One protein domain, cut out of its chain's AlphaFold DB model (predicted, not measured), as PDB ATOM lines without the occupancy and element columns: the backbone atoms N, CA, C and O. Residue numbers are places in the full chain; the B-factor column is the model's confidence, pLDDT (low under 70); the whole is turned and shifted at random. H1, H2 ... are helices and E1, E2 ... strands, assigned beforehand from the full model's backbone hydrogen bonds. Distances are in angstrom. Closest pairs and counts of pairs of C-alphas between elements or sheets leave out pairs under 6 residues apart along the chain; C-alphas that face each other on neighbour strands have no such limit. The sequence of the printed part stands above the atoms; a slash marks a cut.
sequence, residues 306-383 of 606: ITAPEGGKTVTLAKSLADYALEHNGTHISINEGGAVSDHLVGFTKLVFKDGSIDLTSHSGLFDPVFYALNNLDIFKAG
ATOM      1  N   ILE A 306     237.411 170.076 211.659       69.06
ATOM      2  CA  ILE A 306     236.052 170.450 212.028       69.06
ATOM      3  C   ILE A 306     235.318 169.178 212.450       69.06
ATOM      4  O   ILE A 306     235.033 168.296 211.642       69.06
ATOM      5  N   THR A 307     234.992 169.083 213.738       63.44
ATOM      6  CA  THR A 307     234.254 167.937 214.288       63.44
ATOM      7  C   THR A 307     232.777 168.273 214.431       63.44
ATOM      8  O   THR A 307     232.409 169.330 214.954       63.44
ATOM      9  N   ALA A 308     231.915 167.366 213.981       62.59
ATOM     10  CA  ALA A 308     230.487 167.499 214.165       62.59
ATOM     11  C   ALA A 308     230.143 167.471 215.664       62.59
ATOM     12  O   ALA A 308     230.570 166.575 216.390       62.59
ATOM     13  N   PRO A 309     229.335 168.415 216.156       60.69
ATOM     14  CA  PRO A 309     228.786 168.331 217.510       60.69
ATOM     15  C   PRO A 309     227.804 167.152 217.642       60.69
ATOM     16  O   PRO A 309     227.261 166.678 216.640       60.69
ATOM     17  N   GLU A 310     227.561 166.712 218.884       47.41
ATOM     18  CA  GLU A 310     226.764 165.517 219.215       47.41
ATOM     19  C   GLU A 310     225.458 165.405 218.406       47.41
ATOM     20  O   GLU A 310     224.681 166.361 218.299       47.41
ATOM     21  N   GLY A 311     225.226 164.214 217.840       51.41
ATOM     22  CA  GLY A 311     224.049 163.891 217.027       51.41
ATOM     23  C   GLY A 311     224.255 163.954 215.511       51.41
ATOM     24  O   GLY A 311     223.310 163.653 214.788       51.41
ATOM     25  N   GLY A 312     225.458 164.296 215.032       57.34
ATOM     26  CA  GLY A 312     225.804 164.287 213.609       57.34
ATOM     27  C   GLY A 312     225.098 165.409 212.848       57.34
ATOM     28  O   GLY A 312     223.890 165.375 212.611       57.34
ATOM     29  N   LYS A 313     225.839 166.454 212.478       73.31
ATOM     30  CA  LYS A 313     225.247 167.655 211.874       73.31
ATOM     31  C   LYS A 313     225.376 167.691 210.356       73.31
ATOM     32  O   LYS A 313     226.063 166.890 209.729       73.31
ATOM     33  N   THR A 314     224.663 168.655 209.783       83.88
ATOM     34  CA  THR A 314     224.787 169.083 208.392       83.88
ATOM     35  C   THR A 314     225.875 170.144 208.275       83.88
ATOM     36  O   THR A 314     225.870 171.097 209.057       83.88
ATOM     37  N   VAL A 315     226.754 170.013 207.284       87.31
ATOM     38  CA  VAL A 315     227.644 171.097 206.836       87.31
ATOM     39  C   VAL A 315     227.046 171.739 205.599       87.31
ATOM     40  O   VAL A 315     226.629 171.031 204.685       87.31
ATOM     41  N   THR A 316     227.022 173.069 205.556       88.81
ATOM     42  CA  THR A 316     226.623 173.821 204.363       88.81
ATOM     43  C   THR A 316     227.850 174.470 203.739       88.81
ATOM     44  O   THR A 316     228.501 175.303 204.363       88.81
ATOM     45  N   LEU A 317     228.126 174.105 202.495       89.38
ATOM     46  CA  LEU A 317     229.210 174.599 201.663       89.38
ATOM     47  C   LEU A 317     228.637 175.600 200.653       89.38
ATOM     48  O   LEU A 317     227.593 175.375 200.037       89.38
ATOM     49  N   ALA A 318     229.296 176.750 200.511       88.31
ATOM     50  CA  ALA A 318     228.739 177.900 199.796       88.31
ATOM     51  C   ALA A 318     228.708 177.735 198.263       88.31
ATOM     52  O   ALA A 318     227.966 178.449 197.577       88.31
ATOM     53  N   LYS A 319     229.528 176.832 197.716       91.31
ATOM     54  CA  LYS A 319     229.701 176.627 196.271       91.31
ATOM     55  C   LYS A 319     229.057 175.326 195.788       91.31
ATOM     56  O   LYS A 319     228.408 174.618 196.558       91.31
ATOM     57  N   SER A 320     229.165 175.065 194.488       92.12
ATOM     58  CA  SER A 320     228.678 173.822 193.885       92.12
ATOM     59  C   SER A 320     229.626 172.671 194.223       92.12
ATOM     60  O   SER A 320     230.803 172.919 194.471       92.12
ATOM     61  N   LEU A 321     229.160 171.420 194.179       91.69
ATOM     62  CA  LEU A 321     230.013 170.249 194.451       91.69
ATOM     63  C   LEU A 321     231.293 170.241 193.595       91.69
ATOM     64  O   LEU A 321     232.380 170.008 194.109       91.69
ATOM     65  N   ALA A 322     231.174 170.574 192.307       89.81
ATOM     66  CA  ALA A 322     232.294 170.585 191.362       89.81
ATOM     67  C   ALA A 322     233.354 171.678 191.627       89.81
ATOM     68  O   ALA A 322     234.405 171.664 190.991       89.81
ATOM     69  N   ASP A 323     233.079 172.632 192.522       89.50
ATOM     70  CA  ASP A 323     234.024 173.690 192.895       89.50
ATOM     71  C   ASP A 323     234.967 173.261 194.038       89.50
ATOM     72  O   ASP A 323     235.886 174.005 194.388       89.50
ATOM     73  N   TYR A 324     234.740 172.079 194.619       88.19
ATOM     74  CA  TYR A 324     235.523 171.506 195.710       88.19
ATOM     75  C   TYR A 324     236.242 170.238 195.247       88.19
ATOM     76  O   TYR A 324     235.689 169.435 194.496       88.19
ATOM     77  N   ALA A 325     237.452 170.017 195.755       87.31
ATOM     78  CA  ALA A 325     238.058 168.693 195.748       87.31
ATOM     79  C   ALA A 325     237.755 168.035 197.098       87.31
ATOM     80  O   ALA A 325     238.243 168.503 198.129       87.31
ATOM     81  N   LEU A 326     236.910 166.999 197.082       89.50
ATOM     82  CA  LEU A 326     236.589 166.206 198.264       89.50
ATOM     83  C   LEU A 326     237.172 164.805 198.149       89.50
ATOM     84  O   LEU A 326     237.114 164.188 197.087       89.50
ATOM     85  N   GLU A 327     237.647 164.290 199.273       86.94
ATOM     86  CA  GLU A 327     238.094 162.910 199.403       86.94
ATOM     87  C   GLU A 327     237.645 162.368 200.758       86.94
ATOM     88  O   GLU A 327     237.933 162.963 201.795       86.94
ATOM     89  N   HIS A 328     236.941 161.237 200.762       85.25
ATOM     90  CA  HIS A 328     236.670 160.480 201.981       85.25
ATOM     91  C   HIS A 328     237.765 159.429 202.137       85.25
ATOM     92  O   HIS A 328     238.036 158.710 201.180       85.25
ATOM     93  N   ASN A 329     238.408 159.337 203.302       73.75
ATOM     94  CA  ASN A 329     239.470 158.356 203.588       73.75
ATOM     95  C   ASN A 329     239.111 157.369 204.711       73.75
ATOM     96  O   ASN A 329     239.992 156.867 205.411       73.75
ATOM     97  N   GLY A 330     237.813 157.132 204.903       74.31
ATOM     98  CA  GLY A 330     237.271 156.281 205.959       74.31
ATOM     99  C   GLY A 330     236.906 157.076 207.205       74.31
ATOM    100  O   GLY A 330     235.729 157.176 207.551       74.31
ATOM    101  N   THR A 331     237.885 157.736 207.828       68.44
ATOM    102  CA  THR A 331     237.678 158.434 209.114       68.44
ATOM    103  C   THR A 331     237.176 159.871 208.972       68.44
ATOM    104  O   THR A 331     236.507 160.382 209.873       68.44
ATOM    105  N   HIS A 332     237.480 160.537 207.856       74.06
ATOM    106  CA  HIS A 332     237.097 161.928 207.635       74.06
ATOM    107  C   HIS A 332     236.982 162.278 206.154       74.06
ATOM    108  O   HIS A 332     237.453 161.557 205.273       74.06
ATOM    109  N   ILE A 333     236.356 163.419 205.881       84.25
ATOM    110  CA  ILE A 333     236.281 163.986 204.537       84.25
ATOM    111  C   ILE A 333     237.219 165.182 204.478       84.25
ATOM    112  O   ILE A 333     237.016 166.164 205.189       84.25
ATOM    113  N   SER A 334     238.231 165.096 203.627       84.19
ATOM    114  CA  SER A 334     239.096 166.220 203.286       84.19
ATOM    115  C   SER A 334     238.393 167.097 202.260       84.19
ATOM    116  O   SER A 334     237.875 166.583 201.267       84.19
ATOM    117  N   ILE A 335     238.375 168.408 202.486       85.75
ATOM    118  CA  ILE A 335     237.797 169.390 201.570       85.75
ATOM    119  C   ILE A 335     238.851 170.428 201.228       85.75
ATOM    120  O   ILE A 335     239.420 171.072 202.104       85.75
ATOM    121  N   ASN A 336     239.063 170.617 199.929       82.62
ATOM    122  CA  ASN A 336     239.952 171.631 199.388       82.62
ATOM    123  C   ASN A 336     239.193 172.589 198.473       82.62
ATOM    124  O   ASN A 336     238.478 172.169 197.558       82.62
ATOM    125  N   GLU A 337     239.431 173.885 198.664       73.06
ATOM    126  CA  GLU A 337     238.978 174.941 197.764       73.06
ATOM    127  C   GLU A 337     240.188 175.540 197.028       73.06
ATOM    128  O   GLU A 337     240.972 176.298 197.590       73.06
ATOM    129  N   GLY A 338     240.370 175.196 195.748       60.03
ATOM    130  CA  GLY A 338     241.348 175.875 194.884       60.03
ATOM    131  C   GLY A 338     242.835 175.671 195.222       60.03
ATOM    132  O   GLY A 338     243.646 176.512 194.840       60.03
ATOM    133  N   GLY A 339     243.203 174.571 195.889       53.16
ATOM    134  CA  GLY A 339     244.604 174.189 196.145       53.16
ATOM    135  C   GLY A 339     245.226 174.746 197.434       53.16
ATOM    136  O   GLY A 339     246.444 174.673 197.584       53.16
ATOM    137  N   ALA A 340     244.419 175.306 198.342       54.56
ATOM    138  CA  ALA A 340     244.828 175.626 199.712       54.56
ATOM    139  C   ALA A 340     244.723 174.399 200.644       54.56
ATOM    140  O   ALA A 340     244.255 173.342 200.229       54.56
ATOM    141  N   VAL A 341     245.202 174.569 201.881       53.34
ATOM    142  CA  VAL A 341     245.200 173.592 202.983       53.34
ATOM    143  C   VAL A 341     243.827 172.917 203.139       53.34
ATOM    144  O   VAL A 341     242.803 173.588 203.049       53.34
ATOM    145  N   SER A 342     243.820 171.596 203.357       67.00
ATOM    146  CA  SER A 342     242.598 170.798 203.505       67.00
ATOM    147  C   SER A 342     241.949 170.999 204.868       67.00
ATOM    148  O   SER A 342     242.588 170.745 205.889       67.00
ATOM    149  N   ASP A 343     240.669 171.365 204.872       75.25
ATOM    150  CA  ASP A 343     239.820 171.206 206.053       75.25
ATOM    151  C   ASP A 343     239.401 169.738 206.159       75.25
ATOM    152  O   ASP A 343     239.067 169.102 205.152       75.25
ATOM    153  N   HIS A 344     239.373 169.194 207.375       78.19
ATOM    154  CA  HIS A 344     238.942 167.817 207.622       78.19
ATOM    155  C   HIS A 344     237.623 167.794 208.386       78.19
ATOM    156  O   HIS A 344     237.531 168.267 209.518       78.19
ATOM    157  N   LEU A 345     236.594 167.211 207.775       79.69
ATOM    158  CA  LEU A 345     235.275 167.051 208.369       79.69
ATOM    159  C   LEU A 345     235.137 165.676 209.028       79.69
ATOM    160  O   LEU A 345     235.250 164.651 208.354       79.69
ATOM    161  N   VAL A 346     234.809 165.657 210.321       73.75
ATOM    162  CA  VAL A 346     234.658 164.425 211.118       73.75
ATOM    163  C   VAL A 346     233.250 164.325 211.704       73.75
ATOM    164  O   VAL A 346     232.748 165.281 212.293       73.75
ATOM    165  N   GLY A 347     232.603 163.162 211.573       69.25
ATOM    166  CA  GLY A 347     231.331 162.853 212.247       69.25
ATOM    167  C   GLY A 347     230.082 163.545 211.680       69.25
ATOM    168  O   GLY A 347     229.016 163.511 212.301       69.25
ATOM    169  N   PHE A 348     230.183 164.198 210.521       79.19
ATOM    170  CA  PHE A 348     229.034 164.818 209.861       79.19
ATOM    171  C   PHE A 348     228.190 163.788 209.113       79.19
ATOM    172  O   PHE A 348     228.702 162.836 208.534       79.19
ATOM    173  N   THR A 349     226.877 164.006 209.097       82.38
ATOM    174  CA  THR A 349     225.899 163.085 208.495       82.38
ATOM    175  C   THR A 349     225.390 163.572 207.144       82.38
ATOM    176  O   THR A 349     224.792 162.804 206.393       82.38
ATOM    177  N   LYS A 350     225.619 164.845 206.806       87.75
ATOM    178  CA  LYS A 350     225.154 165.438 205.551       87.75
ATOM    179  C   LYS A 350     226.032 166.601 205.106       87.75
ATOM    180  O   LYS A 350     226.325 167.491 205.905       87.75
ATOM    181  N   LEU A 351     226.358 166.643 203.816       92.00
ATOM    182  CA  LEU A 351     226.960 167.804 203.156       92.00
ATOM    183  C   LEU A 351     225.919 168.460 202.254       92.00
ATOM    184  O   LEU A 351     225.291 167.793 201.437       92.00
ATOM    185  N   VAL A 352     225.715 169.763 202.391       92.81
ATOM    186  CA  VAL A 352     224.817 170.557 201.548       92.81
ATOM    187  C   VAL A 352     225.661 171.528 200.743       92.81
ATOM    188  O   VAL A 352     226.401 172.319 201.310       92.81
ATOM    189  N   PHE A 353     225.516 171.479 199.429       93.81
ATOM    190  CA  PHE A 353     226.153 172.372 198.472       93.81
ATOM    191  C   PHE A 353     225.100 173.302 197.873       93.81
ATOM    192  O   PHE A 353     223.892 173.125 198.056       93.81
ATOM    193  N   LYS A 354     225.548 174.280 197.089       93.31
ATOM    194  CA  LYS A 354     224.647 175.173 196.354       93.31
ATOM    195  C   LYS A 354     223.720 174.428 195.381       93.31
ATOM    196  O   LYS A 354     222.614 174.901 195.121       93.31
ATOM    197  N   ASP A 355     224.178 173.315 194.816       92.94
ATOM    198  CA  ASP A 355     223.522 172.577 193.732       92.94
ATOM    199  C   ASP A 355     223.045 171.168 194.117       92.94
ATOM    200  O   ASP A 355     222.551 170.444 193.255       92.94
ATOM    201  N   GLY A 356     223.129 170.790 195.396       92.69
ATOM    202  CA  GLY A 356     222.658 169.489 195.864       92.69
ATOM    203  C   GLY A 356     223.090 169.165 197.289       92.69
ATOM    204  O   GLY A 356     223.583 170.019 198.023       92.69
ATOM    205  N   SER A 357     222.900 167.916 197.703       93.25
ATOM    206  CA  SER A 357     223.383 167.440 199.000       93.25
ATOM    207  C   SER A 357     223.813 165.986 198.937       93.25
ATOM    208  O   SER A 357     223.194 165.205 198.223       93.25
ATOM    209  N   ILE A 358     224.817 165.631 199.730       92.00
ATOM    210  CA  ILE A 358     225.298 164.265 199.912       92.00
ATOM    211  C   ILE A 358     224.860 163.796 201.298       92.00
ATOM    212  O   ILE A 358     225.134 164.463 202.299       92.00
ATOM    213  N   ASP A 359     224.166 162.664 201.347       86.81
ATOM    214  CA  ASP A 359     223.841 161.966 202.588       86.81
ATOM    215  C   ASP A 359     224.982 161.006 202.946       86.81
ATOM    216  O   ASP A 359     225.260 160.059 202.209       86.81
ATOM    217  N   LEU A 360     225.643 161.261 204.075       82.56
ATOM    218  CA  LEU A 360     226.779 160.470 204.552       82.56
ATOM    219  C   LEU A 360     226.344 159.307 205.457       82.56
ATOM    220  O   LEU A 360     227.149 158.443 205.778       82.56
ATOM    221  N   THR A 361     225.064 159.229 205.834       71.56
ATOM    222  CA  THR A 361     224.517 158.152 206.687       71.56
ATOM    223  C   THR A 361     224.302 156.831 205.948       71.56
ATOM    224  O   THR A 361     223.816 155.855 206.517       71.56
ATOM    225  N   SER A 362     224.611 156.806 204.654       61.62
ATOM    226  CA  SER A 362     224.494 155.626 203.797       61.62
ATOM    227  C   SER A 362     225.845 155.101 203.317       61.62
ATOM    228  O   SER A 362     225.901 154.362 202.338       61.62
ATOM    229  N   HIS A 363     226.921 155.466 204.019       62.81
ATOM    230  CA  HIS A 363     228.222 154.835 203.856       62.81
ATOM    231  C   HIS A 363     228.179 153.435 204.475       62.81
ATOM    232  O   HIS A 363     228.421 153.259 205.669       62.81
ATOM    233  N   SER A 364     227.823 152.433 203.675       63.53
ATOM    234  CA  SER A 364     228.247 151.072 203.982       63.53
ATOM    235  C   SER A 364     229.750 150.984 203.718       63.53
ATOM    236  O   SER A 364     230.272 151.737 202.898       63.53
ATOM    237  N   GLY A 365     230.467 150.081 204.383       71.12
ATOM    238  CA  GLY A 365     231.929 150.014 204.282       71.12
ATOM    239  C   GLY A 365     232.527 149.862 202.885       71.12
ATOM    240  O   GLY A 365     233.721 150.070 202.709       71.12
ATOM    241  N   LEU A 366     231.703 149.542 201.885       84.75
ATOM    242  CA  LEU A 366     232.089 149.388 200.485       84.75
ATOM    243  C   LEU A 366     231.432 150.415 199.547       84.75
ATOM    244  O   LEU A 366     231.675 150.372 198.342       84.75
ATOM    245  N   PHE A 367     230.607 151.330 200.058       87.44
ATOM    246  CA  PHE A 367     229.960 152.373 199.263       87.44
ATOM    247  C   PHE A 367     230.355 153.759 199.763       87.44
ATOM    248  O   PHE A 367     229.957 154.173 200.848       87.44
ATOM    249  N   ASP A 368     231.078 154.516 198.947       89.81
ATOM    250  CA  ASP A 368     231.484 155.882 199.261       89.81
ATOM    251  C   ASP A 368     230.504 156.889 198.621       89.81
ATOM    252  O   ASP A 368     230.539 157.113 197.404       89.81
ATOM    253  N   PRO A 369     229.621 157.540 199.409       90.00
ATOM    254  CA  PRO A 369     228.649 158.488 198.872       90.00
ATOM    255  C   PRO A 369     229.293 159.769 198.321       90.00
ATOM    256  O   PRO A 369     228.681 160.415 197.464       90.00
ATOM    257  N   VAL A 370     230.494 160.139 198.787       91.81
ATOM    258  CA  VAL A 370     231.258 161.294 198.291       91.81
ATOM    259  C   VAL A 370     231.828 160.971 196.918       91.81
ATOM    260  O   VAL A 370     231.549 161.697 195.961       91.81
ATOM    261  N   PHE A 371     232.546 159.851 196.800       93.12
ATOM    262  CA  PHE A 371     233.046 159.350 195.519       93.12
ATOM    263  C   PHE A 371     231.909 159.199 194.507       93.12
ATOM    264  O   PHE A 371     232.004 159.688 193.378       93.12
ATOM    265  N   TYR A 372     230.806 158.571 194.915       94.00
ATOM    266  CA  TYR A 372     229.691 158.313 194.018       94.00
ATOM    267  C   TYR A 372     229.044 159.611 193.525       94.00
ATOM    268  O   TYR A 372     228.750 159.735 192.339       94.00
ATOM    269  N   ALA A 373     228.847 160.608 194.392       94.38
ATOM    270  CA  ALA A 373     228.285 161.894 193.979       94.38
ATOM    271  C   ALA A 373     229.210 162.654 193.012       94.38
ATOM    272  O   ALA A 373     228.727 163.227 192.034       94.38
ATOM    273  N   LEU A 374     230.526 162.636 193.258       93.56
ATOM    274  CA  LEU A 374     231.524 163.300 192.412       93.56
ATOM    275  C   LEU A 374     231.605 162.693 191.008       93.56
ATOM    276  O   LEU A 374     231.698 163.432 190.028       93.56
ATOM    277  N   ASN A 375     231.522 161.367 190.903       93.38
ATOM    278  CA  ASN A 375     231.601 160.663 189.621       93.38
ATOM    279  C   ASN A 375     230.255 160.608 188.879       93.38
ATOM    280  O   ASN A 375     230.220 160.347 187.679       93.38
ATOM    281  N   ASN A 376     229.147 160.915 189.561       94.12
ATOM    282  CA  ASN A 376     227.789 160.826 189.022       94.12
ATOM    283  C   ASN A 376     227.023 162.147 189.221       94.12
ATOM    284  O   ASN A 376     225.947 162.198 189.828       94.12
ATOM    285  N   LEU A 377     227.591 163.245 188.701       93.50
ATOM    286  CA  LEU A 377     227.037 164.602 188.842       93.50
ATOM    287  C   LEU A 377     225.625 164.756 188.258       93.50
ATOM    288  O   LEU A 377     224.900 165.671 188.647       93.50
ATOM    289  N   ASP A 378     225.241 163.906 187.306       92.62
ATOM    290  CA  ASP A 378     223.887 163.835 186.762       92.62
ATOM    291  C   ASP A 378     222.865 163.453 187.843       92.62
ATOM    292  O   ASP A 378     221.832 164.113 187.978       92.62
ATOM    293  N   ILE A 379     223.200 162.457 188.663       92.75
ATOM    294  CA  ILE A 379     222.359 161.954 189.752       92.75
ATOM    295  C   ILE A 379     222.347 162.932 190.926       92.75
ATOM    296  O   ILE A 379     221.279 163.277 191.438       92.75
ATOM    297  N   PHE A 380     223.520 163.458 191.293       93.44
ATOM    298  CA  PHE A 380     223.647 164.458 192.352       93.44
ATOM    299  C   PHE A 380     222.787 165.701 192.072       93.44
ATOM    300  O   PHE A 380     222.006 166.128 192.925       93.44
ATOM    301  N   LYS A 381     222.851 166.245 190.846       91.31
ATOM    302  CA  LYS A 381     222.049 167.414 190.433       91.31
ATOM    303  C   LYS A 381     220.553 167.120 190.349       91.31
ATOM    304  O   LYS A 381     219.746 168.040 190.466       91.31
ATOM    305  N   ALA A 382     220.174 165.860 190.140       90.00
ATOM    306  CA  ALA A 382     218.782 165.429 190.190       90.00
ATOM    307  C   ALA A 382     218.242 165.328 191.631       90.00
ATOM    308  O   ALA A 382     217.036 165.165 191.814       90.00
ATOM    309  N   GLY A 383     219.105 165.447 192.649       88.00
ATOM    310  CA  GLY A 383     218.731 165.332 194.059       88.00
ATOM    311  C   GLY A 383     218.375 163.904 194.479       88.00
ATOM    312  O   GLY A 383     217.689 163.722 195.483       88.00
TER     313      GLY A 383
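This is residues 306 to 383 of the 606 residues of the protein "Putative repeat protein (TIGR02059 family)" of Pseudochelatococcus contaminans (UniProt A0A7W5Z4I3). Two small three-stranded sheets, E2 E3 E4 and E1 E5 E6, stand loosely opposite each other with their strands nearly lined up, and the short helix H1 fills the gap between the edge strands E2 and E6. On the side of E1 and E4 the first printed residues cross over, residues 306 to 307 pairing with E4 before the backbone goes on to E1, while H2 follows H1 round the corner to the end of E6. The printed part has 78 residues, with six named strands and then two named helices along the chain: E1 E2 E3 E4 E5 E6 H1 H2. One sheet has the order E2, E3, E4 and is antiparallel, the other has the order E1, E5, E6 and is mixed; the class is mixed, helices and strands, though under half of the residues are in named elements. The whole is compact, with a radius of gyration of the C-alphas of 11.7 A, and rounded, spanning 31 by 30 by 20 A.

E2, residues 325 to 328, E3, residues 333 to 336, and E4, residues 343 to 346, form a meander, each strand the antiparallel neighbour of the one before. E2 and E3 are a hairpin at 167 degrees, with N 334 and O 327 within hydrogen-bond range at 2.8 A. E3 and E4 are a hairpin at 162 degrees, with N 335 and O 343 at 2.8 A. Residues 306 to 307 pair in parallel with residues 345 to 346 of E4. In the other sheet, E5, residues 350 to 353, is the inner strand. E1, residues 314 to 316, is its parallel neighbour at 15 degrees, with N 352 and O 315 at 2.8 A. E6, residues 356 to 359, makes an antiparallel hairpin with E5 at 168 degrees, with N 353 and O 356 at 2.8 A. Each strand of one sheet is apart from each strand of the other. H1, residues 369 to 375, is on both sheets but only grazes each, with its residues 369 to 374. Its closest C-alphas to E2 are those of His 328 and Val 370, 6.6 A, and to E6 those of Ile 358 and Pro 369, 6.8 A. H2, residues 377 to 381, only grazes the sheet E1 E5 E6 and is not on the sheet E2 E3 E4; the closest C-alphas of E6 and H2 are those of Gly 356 and Lys 381, 5.8 A. H1 and H2 only just touch, and only at the corner by their link, with 3 pairs of C-alphas within 8 A, the closest being Ala 373 and Phe 380 at 5.5 A. In H1 and H2 every O i to N i+4 pair is within hydrogen-bond range.

E2, residues 325 to 328, is 10.4 A long from first to last C-alpha and begins with C-alpha 325 at (238.058, 168.693, 195.748). E3 and E4 are each 9.9 A long. E5 is 10.0 A, E6 10.2 A, and E1, from C-alpha 314 at (224.787, 169.083, 208.392), 6.5 A. H1 is 10.0 A long, and H2, 5.9 A long, ends with C-alpha 381 at (222.049, 167.414, 190.433).

The two C-alphas farthest apart are those of Glu 310 and Asp 378, 32.6 A. The printed part has no cut and no long link; the links E1 to E2, E3 to E4 and E6 to H1 are short, the others tight. The mean pLDDT of the printed part is 81.0, and it is under 70 at residues 306 to 312, 331, 338 to 342, 347 and 362 to 364.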